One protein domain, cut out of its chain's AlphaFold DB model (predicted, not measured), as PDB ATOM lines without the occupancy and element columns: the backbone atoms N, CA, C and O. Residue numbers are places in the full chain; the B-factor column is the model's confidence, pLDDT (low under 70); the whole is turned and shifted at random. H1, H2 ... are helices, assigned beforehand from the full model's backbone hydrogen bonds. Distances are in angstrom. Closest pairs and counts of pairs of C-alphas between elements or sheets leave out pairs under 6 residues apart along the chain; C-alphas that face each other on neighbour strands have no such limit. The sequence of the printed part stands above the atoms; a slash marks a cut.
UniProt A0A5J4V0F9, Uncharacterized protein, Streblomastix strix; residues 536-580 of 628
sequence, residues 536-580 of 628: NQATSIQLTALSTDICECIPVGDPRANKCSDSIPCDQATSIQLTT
ATOM      1  N   ASN A 536      46.254 -37.309  12.610       84.62
ATOM      2  CA  ASN A 536      45.456 -36.478  11.697       84.62
ATOM      3  C   ASN A 536      45.054 -37.173  10.379       84.62
ATOM      4  O   ASN A 536      44.259 -36.630   9.607       84.62
ATOM      5  N   GLN A 537      45.596 -38.361  10.116       86.62
ATOM      6  CA  GLN A 537      45.279 -39.202   8.960       86.62
ATOM      7  C   GLN A 537      44.498 -40.469   9.345       86.62
ATOM      8  O   GLN A 537      44.012 -41.174   8.462       86.62
ATOM      9  N   ALA A 538      44.349 -40.744  10.642       88.75
ATOM     10  CA  ALA A 538      43.608 -41.887  11.153       88.75
ATOM     11  C   ALA A 538      42.096 -41.770  10.892       88.75
ATOM     12  O   ALA A 538      41.545 -40.684  10.728       88.75
ATOM     13  N   THR A 539      41.401 -42.906  10.884       88.12
ATOM     14  CA  THR A 539      39.934 -42.935  10.795       88.12
ATOM     15  C   THR A 539      39.287 -42.552  12.126       88.12
ATOM     16  O   THR A 539      39.858 -42.754  13.201       88.12
ATOM     17  N   SER A 540      38.033 -42.089  12.082       85.06
ATOM     18  CA  SER A 540      37.279 -41.778  13.305       85.06
ATOM     19  C   SER A 540      37.161 -42.969  14.276       85.06
ATOM     20  O   SER A 540      37.175 -42.801  15.496       85.06
ATOM     21  N   ILE A 541      37.077 -44.194  13.745       86.06
ATOM     22  CA  ILE A 541      37.009 -45.427  14.549       86.06
ATOM     23  C   ILE A 541      38.350 -45.694  15.242       86.06
ATOM     24  O   ILE A 541      38.374 -46.011  16.427       86.06
ATOM     25  N   GLN A 542      39.466 -45.516  14.533       88.62
ATOM     26  CA  GLN A 542      40.799 -45.675  15.118       88.62
ATOM     27  C   GLN A 542      41.044 -44.654  16.234       88.62
ATOM     28  O   GLN A 542      41.510 -45.025  17.305       88.62
ATOM     29  N   LEU A 543      40.659 -43.389  16.034       87.44
ATOM     30  CA  LEU A 543      40.843 -42.340  17.041       87.44
ATOM     31  C   LEU A 543      39.987 -42.549  18.292       87.44
ATOM     32  O   LEU A 543      40.471 -42.325  19.395       87.44
ATOM     33  N   THR A 544      38.740 -43.009  18.161       86.38
ATOM     34  CA  THR A 544      37.864 -43.245  19.329       86.38
ATOM     35  C   THR A 544      38.346 -44.368  20.246       86.38
ATOM     36  O   THR A 544      38.044 -44.334  21.441       86.38
ATOM     37  N   ALA A 545      39.117 -45.319  19.715       83.50
ATOM     38  CA  ALA A 545      39.731 -46.399  20.479       83.50
ATOM     39  C   ALA A 545      41.063 -46.007  21.154       83.50
ATOM     40  O   ALA A 545      41.536 -46.747  22.012       83.50
ATOM     41  N   LEU A 546      41.661 -44.860  20.801       83.88
ATOM     42  CA  LEU A 546      42.987 -44.438  21.274       83.88
ATOM     43  C   LEU A 546      42.924 -43.424  22.424       83.88
ATOM     44  O   LEU A 546      42.061 -42.536  22.467       83.88
ATOM     45  N   SER A 547      43.892 -43.514  23.341       85.69
ATOM     46  CA  SER A 547      44.071 -42.511  24.395       85.69
ATOM     47  C   SER A 547      44.468 -41.148  23.814       85.69
ATOM     48  O   SER A 547      45.167 -41.058  22.800       85.69
ATOM     49  N   THR A 548      44.051 -40.076  24.491       87.25
ATOM     50  CA  THR A 548      44.526 -38.711  24.218       87.25
ATOM     51  C   THR A 548      46.011 -38.533  24.529       87.25
ATOM     52  O   THR A 548      46.617 -37.581  24.057       87.25
ATOM     53  N   ASP A 549      46.590 -39.466  25.284       84.12
ATOM     54  CA  ASP A 549      48.007 -39.476  25.645       84.12
ATOM     55  C   ASP A 549      48.923 -40.004  24.528       84.12
ATOM     56  O   ASP A 549      50.121 -39.737  24.568       84.12
ATOM     57  N   ILE A 550      48.372 -40.749  23.555       86.00
ATOM     58  CA  ILE A 550      49.077 -41.239  22.351       86.00
ATOM     59  C   ILE A 550      48.797 -40.314  21.168       86.00
ATOM     60  O   ILE A 550      49.706 -39.897  20.453       86.00
ATOM     61  N   CYS A 551      47.520 -39.987  20.970       88.75
ATOM     62  CA  CYS A 551      47.079 -39.033  19.967       88.75
ATOM     63  C   CYS A 551      46.442 -37.843  20.663       88.75
ATOM     64  O   CYS A 551      45.286 -37.946  21.094       88.75
ATOM     65  N   GLU A 552      47.156 -36.717  20.701       88.50
ATOM     66  CA  GLU A 552      46.602 -35.444  21.159       88.50
ATOM     67  C   GLU A 552      45.279 -35.131  20.444       88.50
ATOM     68  O   GLU A 552      44.999 -35.617  19.340       88.50
ATOM     69  N   CYS A 553      44.434 -34.341  21.102       90.19
ATOM     70  CA  CYS A 553      43.157 -33.938  20.537       90.19
ATOM     71  C   CYS A 553      43.362 -33.204  19.214       90.19
ATOM     72  O   CYS A 553      44.067 -32.196  19.144       90.19
ATOM     73  N   ILE A 554      42.710 -33.698  18.165       88.62
ATOM     74  CA  ILE A 554      42.750 -33.046  16.864       88.62
ATOM     75  C   ILE A 554      41.940 -31.748  16.981       88.62
ATOM     76  O   ILE A 554      40.796 -31.789  17.429       88.62
ATOM     77  N   PRO A 555      42.478 -30.586  16.573       87.44
ATOM     78  CA  PRO A 555      41.795 -29.305  16.771       87.44
ATOM     79  C   PRO A 555      40.439 -29.173  16.059       87.44
ATOM     80  O   PRO A 555      39.670 -28.261  16.355       87.44
ATOM     81  N   VAL A 556      40.163 -30.039  15.082       87.12
ATOM     82  CA  VAL A 556      38.958 -30.019  14.257       87.12
ATOM     83  C   VAL A 556      38.453 -31.443  14.057       87.12
ATOM     84  O   VAL A 556      39.194 -32.300  13.578       87.12
ATOM     85  N   GLY A 557      37.172 -31.666  14.337       85.88
ATOM     86  CA  GLY A 557      36.482 -32.911  14.007       85.88
ATOM     87  C   GLY A 557      36.924 -34.140  14.799       85.88
ATOM     88  O   GLY A 557      36.606 -35.247  14.375       85.88
ATOM     89  N   ASP A 558      37.637 -33.985  15.923       90.94
ATOM     90  CA  ASP A 558      38.033 -35.128  16.746       90.94
ATOM     91  C   ASP A 558      36.783 -35.885  17.230       90.94
ATOM     92  O   ASP A 558      35.912 -35.304  17.890       90.94
ATOM     93  N   PRO A 559      36.661 -37.186  16.927       87.44
ATOM     94  CA  PRO A 559      35.472 -37.956  17.271       87.44
ATOM     95  C   PRO A 559      35.354 -38.225  18.782       87.44
ATOM     96  O   PRO A 559      34.301 -38.660  19.254       87.44
ATOM     97  N   ARG A 560      36.399 -37.956  19.580       90.38
ATOM     98  CA  ARG A 560      36.422 -38.127  21.041       90.38
ATOM     99  C   ARG A 560      35.848 -36.904  21.766       90.38
ATOM    100  O   ARG A 560      36.468 -36.382  22.692       90.38
ATOM    101  N   ALA A 561      34.639 -36.476  21.406       80.38
ATOM    102  CA  ALA A 561      34.015 -35.241  21.906       80.38
ATOM    103  C   ALA A 561      33.988 -35.101  23.447       80.38
ATOM    104  O   ALA A 561      34.081 -33.999  23.975       80.38
ATOM    105  N   ASN A 562      33.920 -36.217  24.181       81.81
ATOM    106  CA  ASN A 562      33.915 -36.216  25.650       81.81
ATOM    107  C   ASN A 562      35.301 -35.992  26.288       81.81
ATOM    108  O   ASN A 562      35.372 -35.702  27.478       81.81
ATOM    109  N   LYS A 563      36.389 -36.178  25.530       85.31
ATOM    110  CA  LYS A 563      37.782 -36.010  25.986       85.31
ATOM    111  C   LYS A 563      38.473 -34.805  25.334       85.31
ATOM    112  O   LYS A 563      39.416 -34.275  25.903       85.31
ATOM    113  N   CYS A 564      37.982 -34.369  24.174       88.88
ATOM    114  CA  CYS A 564      38.547 -33.294  23.362       88.88
ATOM    115  C   CYS A 564      37.547 -32.143  23.204       88.88
ATOM    116  O   CYS A 564      37.014 -31.917  22.119       88.88
ATOM    117  N   SER A 565      37.277 -31.421  24.295       84.75
ATOM    118  CA  SER A 565      36.275 -30.341  24.329       84.75
ATOM    119  C   SER A 565      36.604 -29.149  23.431       84.75
ATOM    120  O   SER A 565      35.702 -28.407  23.048       84.75
ATOM    121  N   ASP A 566      37.881 -28.977  23.097       85.38
ATOM    122  CA  ASP A 566      38.379 -27.837  22.325       85.38
ATOM    123  C   ASP A 566      38.386 -28.108  20.811       85.38
ATOM    124  O   ASP A 566      38.675 -27.211  20.018       85.38
ATOM    125  N   SER A 567      38.044 -29.335  20.395       88.44
ATOM    126  CA  SER A 567      37.897 -29.686  18.983       88.44
ATOM    127  C   SER A 567      36.634 -29.046  18.414       88.44
ATOM    128  O   SER A 567      35.517 -29.376  18.819       88.44
ATOM    129  N   ILE A 568      36.792 -28.170  17.423       88.06
ATOM    130  CA  ILE A 568      35.643 -27.557  16.751       88.06
ATOM    131  C   ILE A 568      35.029 -28.513  15.713       88.06
ATOM    132  O   ILE A 568      35.748 -29.306  15.095       88.06
ATOM    133  N   PRO A 569      33.710 -28.452  15.473       85.81
ATOM    134  CA  PRO A 569      33.064 -29.201  14.399       85.81
ATOM    135  C   PRO A 569      33.662 -28.909  13.012       85.81
ATOM    136  O   PRO A 569      34.064 -27.783  12.714       85.81
ATOM    137  N   CYS A 570      33.685 -29.918  12.134       85.06
ATOM    138  CA  CYS A 570      34.266 -29.810  10.789       85.06
ATOM    139  C   CYS A 570      33.629 -28.711   9.916       85.06
ATOM    140  O   CYS A 570      34.294 -28.165   9.041       85.06
ATOM    141  N   ASP A 571      32.359 -28.371  10.145       81.00
ATOM    142  CA  ASP A 571      31.623 -27.315   9.433       81.00
ATOM    143  C   ASP A 571      31.972 -25.892   9.912       81.00
ATOM    144  O   ASP A 571      31.572 -24.912   9.281       81.00
ATOM    145  N   GLN A 572      32.755 -25.772  10.987       83.50
ATOM    146  CA  GLN A 572      33.279 -24.511  11.521       83.50
ATOM    147  C   GLN A 572      34.776 -24.319  11.235       83.50
ATOM    148  O   GLN A 572      35.351 -23.287  11.588       83.50
ATOM    149  N   ALA A 573      35.415 -25.296  10.593       84.38
ATOM    150  CA  ALA A 573      36.838 -25.280  10.297       84.38
ATOM    151  C   ALA A 573      37.183 -24.368   9.114       84.38
ATOM    152  O   ALA A 573      36.462 -24.284   8.118       84.38
ATOM    153  N   THR A 574      38.340 -23.711   9.185       83.88
ATOM    154  CA  THR A 574      38.881 -22.953   8.053       83.88
ATOM    155  C   THR A 574      39.417 -23.884   6.969       83.88
ATOM    156  O   THR A 574      39.818 -25.022   7.227       83.88
ATOM    157  N   SER A 575      39.517 -23.371   5.741       76.75
ATOM    158  CA  SER A 575      40.037 -24.143   4.614       76.75
ATOM    159  C   SER A 575      41.452 -24.699   4.851       76.75
ATOM    160  O   SER A 575      41.758 -25.795   4.406       76.75
ATOM    161  N   ILE A 576      42.307 -23.982   5.582       79.00
ATOM    162  CA  ILE A 576      43.680 -24.425   5.887       79.00
ATOM    163  C   ILE A 576      43.686 -25.559   6.923       79.00
ATOM    164  O   ILE A 576      44.524 -26.452   6.867       79.00
ATOM    165  N   GLN A 577      42.743 -25.550   7.866       82.19
ATOM    166  CA  GLN A 577      42.642 -26.614   8.866       82.19
ATOM    167  C   GLN A 577      42.190 -27.932   8.224       82.19
ATOM    168  O   GLN A 577      42.714 -28.991   8.557       82.19
ATOM    169  N   LEU A 578      41.281 -27.867   7.246       81.38
ATOM    170  CA  LEU A 578      40.744 -29.048   6.569       81.38
ATOM    171  C   LEU A 578      41.751 -29.754   5.647       81.38
ATOM    172  O   LEU A 578      41.666 -30.968   5.512       81.38
ATOM    173  N   THR A 579      42.724 -29.056   5.043       78.81
ATOM    174  CA  THR A 579      43.685 -29.675   4.097       78.81
ATOM    175  C   THR A 579      44.626 -30.697   4.733       78.81
ATOM    176  O   THR A 579      45.226 -31.497   4.028       78.81
ATOM    177  N   THR A 580      44.753 -30.692   6.059       76.94
ATOM    178  CA  THR A 580      45.649 -31.599   6.799       76.94
ATOM    179  C   THR A 580      44.930 -32.798   7.426       76.94
ATOM    180  O   THR A 580      45.576 -33.593   8.110       76.94
TER     181      THR A 580
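This is residues 536 to 580 of the 628 residues of an uncharacterized protein of Streblomastix strix (UniProt A0A5J4V0F9). With little regular structure, this small domain is a long winding loop with a short helix at each end: H1 and H2 lie toward opposite ends of the longest axis, and residues 546 to 574 wind through the middle and out again between them. The first and last printed residues, Asn 536 and Thr 580, come back near each other. The printed part has 45 residues with two named helices, H1 then H2, and no named strand; its class is all helix, though these elements hold only 10 residues. It is compact, with a radius of gyration of the C-alphas of 10.1 A, spanning 27 by 20 by 15 A.

H1, residues 540 to 545, and H2, residues 575 to 578, are apart. In H1 every O i to N i+4 pair is within hydrogen-bond range; H2 is too short for such a pair, and its one O i to N i+3 pair is not within range.

H1 begins at C-alpha 540 (37.279, -41.778, 13.305) and is 8.9 A long from first to last C-alpha. H2, 5.3 A long, ends at C-alpha 578 (40.744, -29.048, 6.569).

The C-alphas of Ala 545 and Ser 575 are the two farthest apart, 27.3 A; those of Asn 536 and Thr 580 are 6.9 A apart. The link from H1 to H2 is long, with 29 residues. The printed part has no cut, and no printed residue is under 70 in pLDDT.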